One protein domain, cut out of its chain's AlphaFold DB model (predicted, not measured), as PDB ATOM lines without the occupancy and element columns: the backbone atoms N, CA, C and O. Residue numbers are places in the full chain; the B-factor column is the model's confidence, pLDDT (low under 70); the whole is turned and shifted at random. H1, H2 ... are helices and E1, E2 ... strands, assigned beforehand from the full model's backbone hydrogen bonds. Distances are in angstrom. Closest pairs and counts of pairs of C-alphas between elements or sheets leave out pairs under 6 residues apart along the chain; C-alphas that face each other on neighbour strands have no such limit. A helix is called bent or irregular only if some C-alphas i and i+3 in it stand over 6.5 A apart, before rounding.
ATOM      1  N   CYS A  25     -20.043  43.009 -32.179       79.26
ATOM      2  CA  CYS A  25     -21.492  43.061 -31.952       79.26
ATOM      3  C   CYS A  25     -21.859  44.158 -30.942       79.26
ATOM      4  O   CYS A  25     -22.812  44.054 -30.170       79.26
ATOM      5  N   SER A  26     -21.053  45.219 -30.932       69.25
ATOM      6  CA  SER A  26     -21.205  46.397 -30.091       69.25
ATOM      7  C   SER A  26     -21.934  47.532 -30.823       69.25
ATOM      8  O   SER A  26     -22.159  47.508 -32.032       69.25
ATOM      9  N   SER A  27     -22.310  48.562 -30.068       64.67
ATOM     10  CA  SER A  27     -22.821  49.812 -30.624       64.67
ATOM     11  C   SER A  27     -21.618  50.637 -31.054       64.67
ATOM     12  O   SER A  27     -20.640  50.684 -30.303       64.67
ATOM     13  N   PRO A  28     -21.699  51.381 -32.167       62.68
ATOM     14  CA  PRO A  28     -20.681  52.367 -32.517       62.68
ATOM     15  C   PRO A  28     -20.373  53.344 -31.371       62.68
ATOM     16  O   PRO A  28     -19.256  53.834 -31.258       62.68
ATOM     17  N   GLN A  29     -21.348  53.604 -30.495       66.10
ATOM     18  CA  GLN A  29     -21.225  54.532 -29.368       66.10
ATOM     19  C   GLN A  29     -20.782  53.867 -28.060       66.10
ATOM     20  O   GLN A  29     -20.725  54.540 -27.033       66.10
ATOM     21  N   LEU A  30     -20.479  52.564 -28.057       68.94
ATOM     22  CA  LEU A  30     -20.147  51.835 -26.829       68.94
ATOM     23  C   LEU A  30     -18.978  52.483 -26.065       68.94
ATOM     24  O   LEU A  30     -19.027  52.557 -24.839       68.94
ATOM     25  N   HIS A  31     -17.992  53.031 -26.783       64.37
ATOM     26  CA  HIS A  31     -16.867  53.756 -26.188       64.37
ATOM     27  C   HIS A  31     -17.237  54.965 -25.338       64.37
ATOM     28  O   HIS A  31     -16.474  55.345 -24.456       64.37
ATOM     29  N   LEU A  32     -18.386  55.585 -25.600       70.10
ATOM     30  CA  LEU A  32     -18.851  56.749 -24.847       70.10
ATOM     31  C   LEU A  32     -19.605  56.349 -23.583       70.10
ATOM     32  O   LEU A  32     -19.835  57.188 -22.718       70.10
ATOM     33  N   LYS A  33     -20.033  55.087 -23.492       70.81
ATOM     34  CA  LYS A  33     -20.962  54.632 -22.457       70.81
ATOM     35  C   LYS A  33     -20.312  53.765 -21.390       70.81
ATOM     36  O   LYS A  33     -21.009  53.397 -20.452       70.81
ATOM     37  N   TRP A  34     -19.021  53.441 -21.509       77.96
ATOM     38  CA  TRP A  34     -18.312  52.665 -20.493       77.96
ATOM     39  C   TRP A  34     -17.735  53.574 -19.401       77.96
ATOM     40  O   TRP A  34     -16.734  54.249 -19.652       77.96
ATOM     41  N   PRO A  35     -18.313  53.607 -18.186       76.04
ATOM     42  CA  PRO A  35     -17.783  54.427 -17.112       76.04
ATOM     43  C   PRO A  35     -16.642  53.681 -16.400       76.04
ATOM     44  O   PRO A  35     -16.572  52.452 -16.421       76.04
ATOM     45  N   LYS A  36     -15.724  54.404 -15.762       78.44
ATOM     46  CA  LYS A  36     -14.623  53.821 -14.981       78.44
ATOM     47  C   LYS A  36     -14.377  54.637 -13.726       78.44
ATOM     48  O   LYS A  36     -14.598  55.845 -13.727       78.44
ATOM     49  N   ASP A  37     -13.888  53.976 -12.692       76.23
ATOM     50  CA  ASP A  37     -13.384  54.656 -11.511       76.23
ATOM     51  C   ASP A  37     -11.936  55.116 -11.745       76.23
ATOM     52  O   ASP A  37     -11.065  54.317 -12.105       76.23
ATOM     53  N   GLU A  38     -11.677  56.411 -11.565       73.41
ATOM     54  CA  GLU A  38     -10.369  57.019 -11.851       73.41
ATOM     55  C   GLU A  38      -9.278  56.603 -10.853       73.41
ATOM     56  O   GLU A  38      -8.101  56.569 -11.213       73.41
ATOM     57  N   ASN A  39      -9.655  56.243  -9.624       75.58
ATOM     58  CA  ASN A  39      -8.713  55.923  -8.551       75.58
ATOM     59  C   ASN A  39      -8.274  54.452  -8.582       75.58
ATOM     60  O   ASN A  39      -7.125  54.121  -8.293       75.58
ATOM     61  N   THR A  40      -9.194  53.557  -8.934       75.58
ATOM     62  CA  THR A  40      -9.027  52.099  -8.878       75.58
ATOM     63  C   THR A  40      -8.861  51.466 -10.257       75.58
ATOM     64  O   THR A  40      -8.513  50.287 -10.341       75.58
ATOM     65  N   ASN A  41      -9.116  52.211 -11.342       66.04
ATOM     66  CA  ASN A  41      -9.227  51.698 -12.713       66.04
ATOM     67  C   ASN A  41     -10.263  50.567 -12.880       66.04
ATOM     68  O   ASN A  41     -10.246  49.857 -13.891       66.04
ATOM     69  N   ARG A  42     -11.181  50.384 -11.920       71.66
ATOM     70  CA  ARG A  42     -12.286  49.430 -12.061       71.66
ATOM     71  C   ARG A  42     -13.267  49.962 -13.105       71.66
ATOM     72  O   ARG A  42     -13.695  51.114 -13.048       71.66
ATOM     73  N   LEU A  43     -13.619  49.115 -14.069       76.77
ATOM     74  CA  LEU A  43     -14.636  49.436 -15.062       76.77
ATOM     75  C   LEU A  43     -16.026  49.315 -14.429       76.77
ATOM     76  O   LEU A  43     -16.352  48.300 -13.808       76.77
ATOM     77  N   LEU A  44     -16.830  50.357 -14.614       76.11
ATOM     78  CA  LEU A  44     -18.209  50.442 -14.157       76.11
ATOM     79  C   LEU A  44     -19.169  49.854 -15.196       76.11
ATOM     80  O   LEU A  44     -18.773  49.405 -16.277       76.11
ATOM     81  N   TYR A  45     -20.451  49.856 -14.845       72.11
ATOM     82  CA  TYR A  45     -21.500  49.295 -15.670       72.11
ATOM     83  C   TYR A  45     -21.963  50.196 -16.815       72.11
ATOM     84  O   TYR A  45     -22.092  51.407 -16.665       72.11
ATOM     85  N   LEU A  46     -22.321  49.570 -17.934       67.94
ATOM     86  CA  LEU A  46     -22.884  50.239 -19.094       67.94
ATOM     87  C   LEU A  46     -24.411  50.353 -18.961       67.94
ATOM     88  O   LEU A  46     -25.109  49.341 -18.982       67.94
ATOM     89  N   GLN A  47     -24.936  51.575 -18.835       62.02
ATOM     90  CA  GLN A  47     -26.377  51.793 -18.637       62.02
ATOM     91  C   GLN A  47     -27.214  51.440 -19.876       62.02
ATOM     92  O   GLN A  47     -28.272  50.836 -19.745       62.02
ATOM     93  N   GLU A  48     -26.721  51.749 -21.077       61.59
ATOM     94  CA  GLU A  48     -27.430  51.482 -22.333       61.59
ATOM     95  C   GLU A  48     -26.649  50.517 -23.215       61.59
ATOM     96  O   GLU A  48     -25.663  50.887 -23.860       61.59
ATOM     97  N   PHE A  49     -27.115  49.272 -23.265       60.73
ATOM     98  CA  PHE A  49     -26.513  48.249 -24.103       60.73
ATOM     99  C   PHE A  49     -26.718  48.524 -25.599       60.73
ATOM    100  O   PHE A  49     -27.762  49.036 -26.003       60.73
ATOM    101  N   PRO A  50     -25.758  48.133 -26.455       53.75
ATOM    102  CA  PRO A  50     -25.969  48.126 -27.891       53.75
ATOM    103  C   PRO A  50     -27.221  47.361 -28.299       53.75
ATOM    104  O   PRO A  50     -27.425  46.236 -27.850       53.75
ATOM    105  N   TRP A  51     -27.967  47.911 -29.258       49.67
ATOM    106  CA  TRP A  51     -29.139  47.266 -29.859       49.67
ATOM    107  C   TRP A  51     -28.833  45.887 -30.477       49.67
ATOM    108  O   TRP A  51     -29.738  45.080 -30.658       49.67
ATOM    109  N   PHE A  52     -27.558  45.587 -30.762       48.12
ATOM    110  CA  PHE A  52     -27.102  44.321 -31.351       48.12
ATOM    111  C   PHE A  52     -26.556  43.308 -30.334       48.12
ATOM    112  O   PHE A  52     -26.224  42.190 -30.717       48.12
ATOM    113  N   ALA A  53     -26.481  43.653 -29.045       49.23
ATOM    114  CA  ALA A  53     -25.941  42.779 -27.998       49.23
ATOM    115  C   ALA A  53     -26.970  41.756 -27.493       49.23
ATOM    116  O   ALA A  53     -27.009  41.417 -26.306       49.23
ATOM    117  N   ASN A  54     -27.828  41.290 -28.401       47.44
ATOM    118  CA  ASN A  54     -28.715  40.187 -28.122       47.44
ATOM    119  C   ASN A  54     -27.858  38.959 -27.781       47.44
ATOM    120  O   ASN A  54     -26.801  38.728 -28.380       47.44
ATOM    121  N   GLU A  55     -28.323  38.155 -26.834       39.41
ATOM    122  CA  GLU A  55     -27.931  36.761 -26.706       39.41
ATOM    123  C   GLU A  55     -28.324  36.023 -27.989       39.41
ATOM    124  O   GLU A  55     -29.314  35.318 -28.099       39.41
ATOM    125  N   SER A  56     -27.526  36.221 -29.027       47.39
ATOM    126  CA  SER A  56     -26.607  35.187 -29.436       47.39
ATOM    127  C   SER A  56     -25.698  35.696 -30.549       47.39
ATOM    128  O   SER A  56     -25.708  35.185 -31.663       47.39
ATOM    129  N   CYS A  57     -24.773  36.605 -30.222       51.14
ATOM    130  CA  CYS A  57     -23.576  36.771 -31.058       51.14
ATOM    131  C   CYS A  57     -22.905  35.403 -31.368       51.14
ATOM    132  O   CYS A  57     -22.146  35.294 -32.315       51.14
ATOM    133  N   GLU A  58     -23.187  34.342 -30.594       51.54
ATOM    134  CA  GLU A  58     -22.844  32.959 -30.947       51.54
ATOM    135  C   GLU A  58     -23.687  32.354 -32.090       51.54
ATOM    136  O   GLU A  58     -23.096  31.783 -33.000       51.54
ATOM    137  N   THR A  59     -25.021  32.497 -32.111       52.88
ATOM    138  CA  THR A  59     -25.878  31.956 -33.191       52.88
ATOM    139  C   THR A  59     -25.787  32.785 -34.471       52.88
ATOM    140  O   THR A  59     -25.924  32.244 -35.562       52.88
ATOM    141  N   VAL A  60     -25.512  34.090 -34.361       58.08
ATOM    142  CA  VAL A  60     -25.248  34.975 -35.510       58.08
ATOM    143  C   VAL A  60     -23.756  35.223 -35.729       58.08
ATOM    144  O   VAL A  60     -23.395  36.200 -36.379       58.08
ATOM    145  N   ARG A  61     -22.866  34.362 -35.206       57.99
ATOM    146  CA  ARG A  61     -21.409  34.562 -35.310       57.99
ATOM    147  C   ARG A  61     -20.953  34.774 -36.749       57.99
ATOM    148  O   ARG A  61     -20.119  35.636 -37.000       57.99
ATOM    149  N   ASP A  62     -21.550  34.039 -37.677       62.02
ATOM    150  CA  ASP A  62     -21.207  34.099 -39.098       62.02
ATOM    151  C   ASP A  62     -21.765  35.356 -39.795       62.02
ATOM    152  O   ASP A  62     -21.344  35.691 -40.898       62.02
ATOM    153  N   LEU A  63     -22.676  36.080 -39.139       69.90
ATOM    154  CA  LEU A  63     -23.228  37.364 -39.586       69.90
ATOM    155  C   LEU A  63     -22.629  38.554 -38.829       69.90
ATOM    156  O   LEU A  63     -22.958  39.700 -39.139       69.90
ATOM    157  N   MET A  64     -21.788  38.309 -37.818       75.34
ATOM    158  CA  MET A  64     -21.198  39.391 -37.044       75.34
ATOM    159  C   MET A  64     -20.254  40.213 -37.924       75.34
ATOM    160  O   MET A  64     -19.346  39.644 -38.539       75.34
ATOM    161  N   PRO A  65     -20.403  41.548 -37.933       82.58
ATOM    162  CA  PRO A  65     -19.441  42.435 -38.559       82.58
ATOM    163  C   PRO A  65     -18.020  42.143 -38.079       82.58
ATOM    164  O   PRO A  65     -17.768  41.967 -36.885       82.58
ATOM    165  N   VAL A  66     -17.088  42.128 -39.024       87.76
ATOM    166  CA  VAL A  66     -15.656  42.092 -38.743       87.76
ATOM    167  C   VAL A  66     -15.133  43.517 -38.818       87.76
ATOM    168  O   VAL A  66     -15.454  44.254 -39.750       87.76
ATOM    169  N   VAL A  67     -14.355  43.913 -37.818       88.48
ATOM    170  CA  VAL A  67     -13.756  45.247 -37.743       88.48
ATOM    171  C   VAL A  67     -12.248  45.130 -37.606       88.48
ATOM    172  O   VAL A  67     -11.754  44.240 -36.912       88.48
ATOM    173  N   ASP A  68     -11.520  46.042 -38.246       89.99
ATOM    174  CA  ASP A  68     -10.081  46.176 -38.050       89.99
ATOM    175  C   ASP A  68      -9.785  46.841 -36.701       89.99
ATOM    176  O   ASP A  68     -10.378  47.866 -36.347       89.99
ATOM    177  N   CYS A  69      -8.854  46.252 -35.948       87.04
ATOM    178  CA  CYS A  69      -8.415  46.758 -34.653       87.04
ATOM    179  C   CYS A  69      -6.930  47.130 -34.668       87.04
ATOM    180  O   CYS A  69      -6.092  46.441 -34.075       87.04
ATOM    181  N   GLU A  70      -6.600  48.235 -35.333       83.25
ATOM    182  CA  GLU A  70      -5.247  48.799 -35.303       83.25
ATOM    183  C   GLU A  70      -4.785  49.043 -33.863       83.25
ATOM    184  O   GLU A  70      -5.534  49.540 -33.017       83.25
ATOM    185  N   ASP A  71      -3.559  48.603 -33.578       82.25
ATOM    186  CA  ASP A  71      -2.918  48.690 -32.266       82.25
ATOM    187  C   ASP A  71      -3.765  48.242 -31.062       82.25
ATOM    188  O   ASP A  71      -3.541  48.633 -29.910       82.25
ATOM    189  N   SER A  72      -4.698  47.317 -31.307       87.34
ATOM    190  CA  SER A  72      -5.591  46.788 -30.288       87.34
ATOM    191  C   SER A  72      -5.533  45.276 -30.087       87.34
ATOM    192  O   SER A  72      -4.717  44.568 -30.675       87.34
ATOM    193  N   VAL A  73      -6.394  44.804 -29.191       88.28
ATOM    194  CA  VAL A  73      -6.716  43.394 -28.961       88.28
ATOM    195  C   VAL A  73      -8.216  43.205 -29.128       88.28
ATOM    196  O   VAL A  73      -8.988  44.144 -28.906       88.28
ATOM    197  N   CYS A  74      -8.642  41.996 -29.477       88.94
ATOM    198  CA  CYS A  74     -10.059  41.679 -29.451       88.94
ATOM    199  C   CYS A  74     -10.530  41.545 -28.011       88.94
ATOM    200  O   CYS A  74      -9.822  41.004 -27.157       88.94
ATOM    201  N   ILE A  75     -11.761  41.972 -27.763       88.28
ATOM    202  CA  ILE A  75     -12.438  41.779 -26.492       88.28
ATOM    203  C   ILE A  75     -13.656  40.878 -26.647       88.28
ATOM    204  O   ILE A  75     -14.304  40.825 -27.699       88.28
ATOM    205  N   LYS A  76     -13.985  40.211 -25.546       87.11
ATOM    206  CA  LYS A  76     -15.261  39.551 -25.301       87.11
ATOM    207  C   LYS A  76     -15.702  39.892 -23.881       87.11
ATOM    208  O   LYS A  76     -15.163  39.345 -22.923       87.11
ATOM    209  N   ALA A  77     -16.660  40.799 -23.745       83.43
ATOM    210  CA  ALA A  77     -17.278  41.126 -22.468       83.43
ATOM    211  C   ALA A  77     -18.483  40.213 -22.226       83.43
ATOM    212  O   ALA A  77     -19.360  40.118 -23.078       83.43
ATOM    213  N   VAL A  78     -18.519  39.551 -21.074       82.02
ATOM    214  CA  VAL A  78     -19.627  38.716 -20.599       82.02
ATOM    215  C   VAL A  78     -20.244  39.408 -19.394       82.02
ATOM    216  O   VAL A  78     -19.588  39.559 -18.366       82.02
ATOM    217  N   ILE A  79     -21.490  39.842 -19.515       79.89
ATOM    218  CA  ILE A  79     -22.184  40.660 -18.521       79.89
ATOM    219  C   ILE A  79     -23.353  39.852 -17.974       79.89
ATOM    220  O   ILE A  79     -24.332  39.624 -18.673       79.89
ATOM    221  N   LYS A  80     -23.225  39.407 -16.723       77.09
ATOM    222  CA  LYS A  80     -24.137  38.481 -16.040       77.09
ATOM    223  C   LYS A  80     -25.506  39.086 -15.754       77.09
ATOM    224  O   LYS A  80     -26.492  38.369 -15.818       77.09
ATOM    225  N   GLN A  81     -25.545  40.373 -15.414       71.45
ATOM    226  CA  GLN A  81     -26.774  41.095 -15.081       71.45
ATOM    227  C   GLN A  81     -26.937  42.312 -16.000       71.45
ATOM    228  O   GLN A  81     -26.541  43.423 -15.655       71.45
ATOM    229  N   PRO A  82     -27.459  42.079 -17.210       67.42
ATOM    230  CA  PRO A  82     -28.006  43.101 -18.101       67.42
ATOM    231  C   PRO A  82     -28.890  44.184 -17.477       67.42
ATOM    232  O   PRO A  82     -29.555  43.894 -16.487       67.42
ATOM    233  N   PRO A  83     -29.053  45.375 -18.098       62.58
ATOM    234  CA  PRO A  83     -30.136  46.269 -17.732       62.58
ATOM    235  C   PRO A  83     -31.431  45.649 -18.272       62.58
ATOM    236  O   PRO A  83     -31.420  45.012 -19.328       62.58
ATOM    237  N   ALA A  84     -32.540  45.830 -17.560       58.96
ATOM    238  CA  ALA A  84     -33.820  45.225 -17.931       58.96
ATOM    239  C   ALA A  84     -34.388  45.766 -19.259       58.96
ATOM    240  O   ALA A  84     -35.157  45.073 -19.916       58.96
ATOM    241  N   GLU A  85     -33.990  46.970 -19.686       59.86
ATOM    242  CA  GLU A  85     -34.394  47.573 -20.964       59.86
ATOM    243  C   GLU A  85     -33.672  46.924 -22.155       59.86
ATOM    244  O   GLU A  85     -32.883  47.541 -22.874       59.86
ATOM    245  N   ARG A  86     -33.951  45.641 -22.374       55.98
ATOM    246  CA  ARG A  86     -33.565  44.908 -23.576       55.98
ATOM    247  C   ARG A  86     -34.817  44.514 -24.318       55.98
ATOM    248  O   ARG A  86     -35.485  43.555 -23.967       55.98
ATOM    249  N   SER A  87     -35.109  45.243 -25.383       50.66
ATOM    250  CA  SER A  87     -36.328  45.056 -26.167       50.66
ATOM    251  C   SER A  87     -36.376  43.750 -26.964       50.66
ATOM    252  O   SER A  87     -37.422  43.444 -27.528       50.66
ATOM    253  N   ILE A  88     -35.268  43.003 -27.077       49.69
ATOM    254  CA  ILE A  88     -35.155  41.951 -28.099       49.69
ATOM    255  C   ILE A  88     -34.877  40.549 -27.525       49.69
ATOM    256  O   ILE A  88     -35.371  39.605 -28.128       49.69
ATOM    257  N   CYS A  89     -34.231  40.371 -26.357       48.31
ATOM    258  CA  CYS A  89     -34.239  39.104 -25.592       48.31
ATOM    259  C   CYS A  89     -33.931  39.339 -24.103       48.31
ATOM    260  O   CYS A  89     -32.958  40.010 -23.754       48.31
ATOM    261  N   GLU A  90     -34.755  38.746 -23.243       53.66
ATOM    262  CA  GLU A  90     -34.879  39.075 -21.817       53.66
ATOM    263  C   GLU A  90     -34.197  38.067 -20.867       53.66
ATOM    264  O   GLU A  90     -34.311  38.207 -19.651       53.66
ATOM    265  N   THR A  91     -33.481  37.049 -21.364       54.47
ATOM    266  CA  THR A  91     -33.056  35.918 -20.512       54.47
ATOM    267  C   THR A  91     -31.594  35.516 -20.639       54.47
ATOM    268  O   THR A  91     -31.270  34.607 -21.397       54.47
ATOM    269  N   GLY A  92     -30.774  36.069 -19.741       64.08
ATOM    270  CA  GLY A  92     -29.423  35.598 -19.452       64.08
ATOM    271  C   GLY A  92     -28.397  36.727 -19.386       64.08
ATOM    272  O   GLY A  92     -28.720  37.853 -19.013       64.08
ATOM    273  N   GLY A  93     -27.134  36.415 -19.664       68.10
ATOM    274  CA  GLY A  93     -26.039  37.381 -19.640       68.10
ATOM    275  C   GLY A  93     -25.723  37.906 -21.041       68.10
ATOM    276  O   GLY A  93     -25.614  37.139 -21.986       68.10
ATOM    277  N   ALA A  94     -25.481  39.209 -21.211       74.82
ATOM    278  CA  ALA A  94     -25.039  39.704 -22.521       74.82
ATOM    279  C   ALA A  94     -23.605  39.309 -22.849       74.82
ATOM    280  O   ALA A  94     -22.726  39.319 -21.983       74.82
ATOM    281  N   ILE A  95     -23.353  39.136 -24.145       79.18
ATOM    282  CA  ILE A  95     -22.005  39.077 -24.696       79.18
ATOM    283  C   ILE A  95     -21.799  40.247 -25.656       79.18
ATOM    284  O   ILE A  95     -22.571  40.428 -26.593       79.18
ATOM    285  N   VAL A  96     -20.723  41.003 -25.453       81.00
ATOM    286  CA  VAL A  96     -20.258  42.042 -26.378       81.00
ATOM    287  C   VAL A  96     -18.888  41.652 -26.902       81.00
ATOM    288  O   VAL A  96     -18.020  41.218 -26.146       81.00
ATOM    289  N   ARG A  97     -18.688  41.816 -28.204       86.25
ATOM    290  CA  ARG A  97     -17.414  41.597 -28.887       86.25
ATOM    291  C   ARG A  97     -17.044  42.869 -29.628       86.25
ATOM    292  O   ARG A  97     -17.937  43.489 -30.200       86.25
ATOM    293  N   ASP A  98     -15.779  43.271 -29.558       88.21
ATOM    294  CA  ASP A  98     -15.233  44.416 -30.297       88.21
ATOM    295  C   ASP A  98     -13.693  44.445 -30.192       88.21
ATOM    296  O   ASP A  98     -13.082  43.502 -29.679       88.21
ATOM    297  N   CYS A  99     -13.069  45.541 -30.618       88.83
ATOM    298  CA  CYS A  99     -11.705  45.921 -30.265       88.83
ATOM    299  C   CYS A  99     -11.654  46.619 -28.899       88.83
ATOM    300  O   CYS A  99     -12.503  47.457 -28.593       88.83
ATOM    301  N   TRP A 100     -10.583  46.409 -28.133       87.36
ATOM    302  CA  TRP A 100     -10.330  47.178 -26.910       87.36
ATOM    303  C   TRP A 100     -10.291  48.689 -27.179       87.36
ATOM    304  O   TRP A 100     -10.931  49.463 -26.477       87.36
ATOM    305  N   SER A 101      -9.600  49.116 -28.237       84.88
ATOM    306  CA  SER A 101      -9.447  50.526 -28.620       84.88
ATOM    307  C   SER A 101     -10.774  51.159 -29.032       84.88
ATOM    308  O   SER A 101     -11.007  52.328 -28.751       84.88
ATOM    309  N   ARG A 102     -11.684  50.388 -29.632       84.71
ATOM    310  CA  ARG A 102     -13.023  50.862 -30.006       84.71
ATOM    311  C   ARG A 102     -13.988  50.954 -28.836       84.71
ATOM    312  O   ARG A 102     -15.042  51.549 -29.007       84.71
ATOM    313  N   VAL A 103     -13.661  50.363 -27.688       82.36
ATOM    314  CA  VAL A 103     -14.516  50.372 -26.491       82.36
ATOM    315  C   VAL A 103     -13.942  51.247 -25.386       82.36
ATOM    316  O   VAL A 103     -14.694  51.883 -24.664       82.36
ATOM    317  N   PHE A 104     -12.624  51.332 -25.263       79.37
ATOM    318  CA  PHE A 104     -11.970  52.093 -24.197       79.37
ATOM    319  C   PHE A 104     -11.129  53.254 -24.708       79.37
ATOM    320  O   PHE A 104     -10.601  54.024 -23.901       79.37
ATOM    321  N   SER A 105     -10.991  53.403 -26.029       72.05
ATOM    322  CA  SER A 105     -10.033  54.339 -26.616       72.05
ATOM    323  C   SER A 105      -8.640  54.139 -25.990       72.05
ATOM    324  O   SER A 105      -8.302  53.061 -25.493       72.05
ATOM    325  N   ASN A 106      -7.831  55.190 -25.969       67.46
ATOM    326  CA  ASN A 106      -6.555  55.228 -25.259       67.46
ATOM    327  C   ASN A 106      -6.724  55.532 -23.756       67.46
ATOM    328  O   ASN A 106      -5.733  55.709 -23.049       67.46
ATOM    329  N   ALA A 107      -7.964  55.614 -23.254       69.08
ATOM    330  CA  ALA A 107      -8.249  55.986 -21.869       69.08
ATOM    331  C   ALA A 107      -7.961  54.851 -20.878       69.08
ATOM    332  O   ALA A 107      -7.783  55.115 -19.687       69.08
ATOM    333  N   VAL A 108      -7.935  53.601 -21.342       74.30
ATOM    334  CA  VAL A 108      -7.521  52.448 -20.540       74.30
ATOM    335  C   VAL A 108      -6.421  51.724 -21.295       74.30
ATOM    336  O   VAL A 108      -6.583  51.364 -22.463       74.30
ATOM    337  N   LYS A 109      -5.280  51.543 -20.624       74.16
ATOM    338  CA  LYS A 109      -4.083  50.964 -21.231       74.16
ATOM    339  C   LYS A 109      -4.423  49.590 -21.801       74.16
ATOM    340  O   LYS A 109      -5.006  48.762 -21.105       74.16
ATOM    341  N   ASN A 110      -4.068  49.376 -23.063       69.58
ATOM    342  CA  ASN A 110      -4.330  48.115 -23.734       69.58
ATOM    343  C   ASN A 110      -3.667  46.964 -22.948       69.58
ATOM    344  O   ASN A 110      -2.454  47.021 -22.712       69.58
ATOM    345  N   PRO A 111      -4.420  45.923 -22.556       67.05
ATOM    346  CA  PRO A 111      -3.889  44.810 -21.792       67.05
ATOM    347  C   PRO A 111      -2.978  43.880 -22.605       67.05
ATOM    348  O   PRO A 111      -2.621  42.847 -22.072       67.05
ATOM    349  N   ARG A 112      -2.514  44.213 -23.826       64.19
ATOM    350  CA  ARG A 112      -1.489  43.437 -24.588       64.19
ATOM    351  C   ARG A 112      -0.361  42.845 -23.723       64.19
ATOM    352  O   ARG A 112       0.179  41.791 -24.030       64.19
ATOM    353  N   ALA A 113      -0.003  43.502 -22.618       51.57
ATOM    354  CA  ALA A 113       1.015  43.017 -21.693       51.57
ATOM    355  C   ALA A 113       0.637  41.738 -20.907       51.57
ATOM    356  O   ALA A 113       1.543  41.032 -20.458       51.57
ATOM    357  N   ARG A 114      -0.650  41.422 -20.708       52.04
ATOM    358  CA  ARG A 114      -1.139  40.243 -19.972       52.04
ATOM    359  C   ARG A 114      -2.549  39.873 -20.439       52.04
ATOM    360  O   ARG A 114      -3.391  40.743 -20.602       52.04
ATOM    361  N   ARG A 115      -2.845  38.576 -20.609       55.16
ATOM    362  CA  ARG A 115      -4.223  38.066 -20.799       55.16
ATOM    363  C   ARG A 115      -5.050  38.333 -19.535       55.16
ATOM    364  O   ARG A 115      -5.313  37.422 -18.752       55.16
ATOM    365  N   ASP A 116      -5.386  39.591 -19.312       59.59
ATOM    366  CA  ASP A 116      -6.002  40.059 -18.092       59.59
ATOM    367  C   ASP A 116      -7.514  39.946 -18.219       59.59
ATOM    368  O   ASP A 116      -8.143  40.377 -19.188       59.59
ATOM    369  N   VAL A 117      -8.083  39.326 -17.197       66.22
ATOM    370  CA  VAL A 117      -9.516  39.248 -16.969       66.22
ATOM    371  C   VAL A 117      -9.918  40.562 -16.309       66.22
ATOM    372  O   VAL A 117      -9.652  40.768 -15.122       66.22
ATOM    373  N   VAL A 118     -10.534  41.471 -17.064       76.26
ATOM    374  CA  VAL A 118     -10.961  42.767 -16.516       76.26
ATOM    375  C   VAL A 118     -12.338  42.601 -15.889       76.26
ATOM    376  O   VAL A 118     -13.305  42.248 -16.566       76.26
ATOM    377  N   ARG A 119     -12.428  42.820 -14.576       77.94
ATOM    378  CA  ARG A 119     -13.692  42.738 -13.836       77.94
ATOM    379  C   ARG A 119     -14.525  43.991 -14.086       77.94
ATOM    380  O   ARG A 119     -14.006  45.105 -14.053       77.94
ATOM    381  N   LEU A 120     -15.817  43.777 -14.290       79.41
ATOM    382  CA  LEU A 120     -16.835  44.814 -14.370       79.41
ATOM    383  C   LEU A 120     -17.595  44.837 -13.054       79.41
ATOM    384  O   LEU A 120     -18.072  43.787 -12.604       79.41
ATOM    385  N   ALA A 121     -17.707  46.014 -12.459       76.89
ATOM    386  CA  ALA A 121     -18.428  46.242 -11.214       76.89
ATOM    387  C   ALA A 121     -19.572  47.235 -11.441       76.89
ATOM    388  O   ALA A 121     -19.572  47.996 -12.409       76.89
ATOM    389  N   GLN A 122     -20.570  47.218 -10.558       72.28
ATOM    390  CA  GLN A 122     -21.688  48.158 -10.652       72.28
ATOM    391  C   GLN A 122     -21.278  49.568 -10.217       72.28
ATOM    392  O   GLN A 122     -21.652  50.550 -10.852       72.28
ATOM    393  N   THR A 123     -20.453  49.644  -9.175       72.14
ATOM    394  CA  THR A 123     -19.857  50.864  -8.617       72.14
ATOM    395  C   THR A 123     -18.374  50.624  -8.312       72.14
ATOM    396  O   THR A 123     -17.911  49.482  -8.337       72.14
ATOM    397  N   SER A 124     -17.616  51.686  -8.025       66.36
ATOM    398  CA  SER A 124     -16.183  51.621  -7.679       66.36
ATOM    399  C   SER A 124     -15.911  50.718  -6.470       66.36
ATOM    400  O   SER A 124     -14.964  49.923  -6.456       66.36
ATOM    401  N   ASP A 125     -16.806  50.804  -5.491       70.59
ATOM    402  CA  ASP A 125     -16.657  50.198  -4.169       70.59
ATOM    403  C   ASP A 125     -17.304  48.806  -4.101       70.59
ATOM    404  O   ASP A 125     -17.175  48.087  -3.113       70.59
ATOM    405  N   SER A 126     -18.001  48.411  -5.169       71.83
ATOM    406  CA  SER A 126     -18.668  47.122  -5.268       71.83
ATOM    407  C   SER A 126     -17.658  45.995  -5.461       71.83
ATOM    408  O   SER A 126     -16.943  45.935  -6.464       71.83
ATOM    409  N   GLU A 127     -17.675  45.025  -4.549       75.88
ATOM    410  CA  GLU A 127     -17.020  43.726  -4.754       75.88
ATOM    411  C   GLU A 127     -17.829  42.802  -5.682       75.88
ATOM    412  O   GLU A 127     -17.293  41.831  -6.234       75.88
ATOM    413  N   GLU A 128     -19.108  43.117  -5.916       78.37
ATOM    414  CA  GLU A 128     -19.954  42.373  -6.840       78.37
ATOM    415  C   GLU A 128     -19.491  42.579  -8.286       78.37
ATOM    416  O   GLU A 128     -19.359  43.698  -8.793       78.37
ATOM    417  N   THR A 129     -19.212  41.460  -8.957       78.81
ATOM    418  CA  THR A 129     -18.789  41.426 -10.357       78.81
ATOM    419  C   THR A 129     -19.970  41.101 -11.243       78.81
ATOM    420  O   THR A 129     -20.380  39.944 -11.368       78.81
ATOM    421  N   ILE A 130     -20.459  42.134 -11.909       80.91
ATOM    422  CA  ILE A 130     -21.573  42.059 -12.852       80.91
ATOM    423  C   ILE A 130     -21.129  41.558 -14.228       80.91
ATOM    424  O   ILE A 130     -21.961  41.166 -15.041       80.91
ATOM    425  N   GLY A 131     -19.824  41.529 -14.504       82.14
ATOM    426  CA  GLY A 131     -19.304  41.001 -15.756       82.14
ATOM    427  C   GLY A 131     -17.786  40.905 -15.819       82.14
ATOM    428  O   GLY A 131     -17.069  41.308 -14.906       82.14
ATOM    429  N   ILE A 132     -17.299  40.320 -16.905       83.56
ATOM    430  CA  ILE A 132     -15.888  40.034 -17.136       83.56
ATOM    431  C   ILE A 132     -15.553  40.339 -18.592       83.56
ATOM    432  O   ILE A 132     -16.273  39.900 -19.486       83.56
ATOM    433  N   ILE A 133     -14.443  41.027 -18.842       84.99
ATOM    434  CA  ILE A 133     -13.876  41.186 -20.181       84.99
ATOM    435  C   ILE A 133     -12.684  40.253 -20.337       84.99
ATOM    436  O   ILE A 133     -11.729  40.306 -19.565       84.99
ATOM    437  N   TYR A 134     -12.750  39.423 -21.371       85.93
ATOM    438  CA  TYR A 134     -11.640  38.623 -21.865       85.93
ATOM    439  C   TYR A 134     -10.986  39.338 -23.038       85.93
ATOM    440  O   TYR A 134     -11.688  39.884 -23.893       85.93
ATOM    441  N   THR A 135      -9.660  39.285 -23.109       87.45
ATOM    442  CA  THR A 135      -8.889  39.815 -24.234       87.45
ATOM    443  C   THR A 135      -8.120  38.714 -24.945       87.45
ATOM    444  O   THR A 135      -7.737  37.704 -24.348       87.45
ATOM    445  N   CYS A 136      -7.919  38.885 -26.247       86.75
ATOM    446  CA  CYS A 136      -7.103  37.982 -27.043       86.75
ATOM    447  C   CYS A 136      -6.482  38.709 -28.238       86.75
ATOM    448  O   CYS A 136      -6.982  39.736 -28.701       86.75
ATOM    449  N   GLU A 137      -5.399  38.136 -28.749       86.62
ATOM    450  CA  GLU A 137      -4.708  38.591 -29.950       86.62
ATOM    451  C   GLU A 137      -4.806  37.536 -31.047       86.62
ATOM    452  O   GLU A 137      -4.797  36.333 -30.773       86.62
TER     453      GLU A 137
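Overview. This is residues 25 to 137 of the 162 residues of an uncharacterized protein of Caenorhabditis elegans (UniProt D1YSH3). Little of this domain is regular structure: a strongly twisted antiparallel wall of four strands, E3, E2, E5, E4, has H2 standing over one face, with H1 packed on H2. The 113 printed residues run H1, E1, E2, E3, H2, E4, E5, mixed in class, with 39 in named elements. The whole is compact, radius of gyration of the C-alphas 13.4 A, spanning 36 by 32 by 22 A.

Arrangement. H1, residues 30 to 33, touches H2, residues 100 to 107; the closest C-alphas, of His 31 and Val 103, are 4.1 A apart. E1, residues 66 to 68, pairs with no named strand. E2, residues 74 to 79, and E3, residues 94 to 99, form a hairpin, antiparallel at 161 degrees; N 77 and O 96, 2.8 A apart, are within hydrogen-bond range. H2 is on the sheet and stands up from it, height 10.0 A; it is irregular, C-alphas 103 and 106 being 9.4 A apart, with 2 of 4 O i to N i+4 pairs within range. E4, residues 118 to 121, and E5, residues 129 to 136, form another antiparallel hairpin, N 120 to O 131 2.8 A. E5 is also antiparallel to E2, N 76 to O 134 2.8 A.

Along the chain. H1 begins at C-alpha 30 (-20.147, 51.835, -26.829). E5, 20.7 A long, ends at C-alpha 136 (-7.103, 37.982, -27.043).

Size, cuts and confidence. The printed part has no cut. The links H1 to E1 and E2 to E3 are long. Residues under pLDDT 70 include 46 to 63 and 82 to 93.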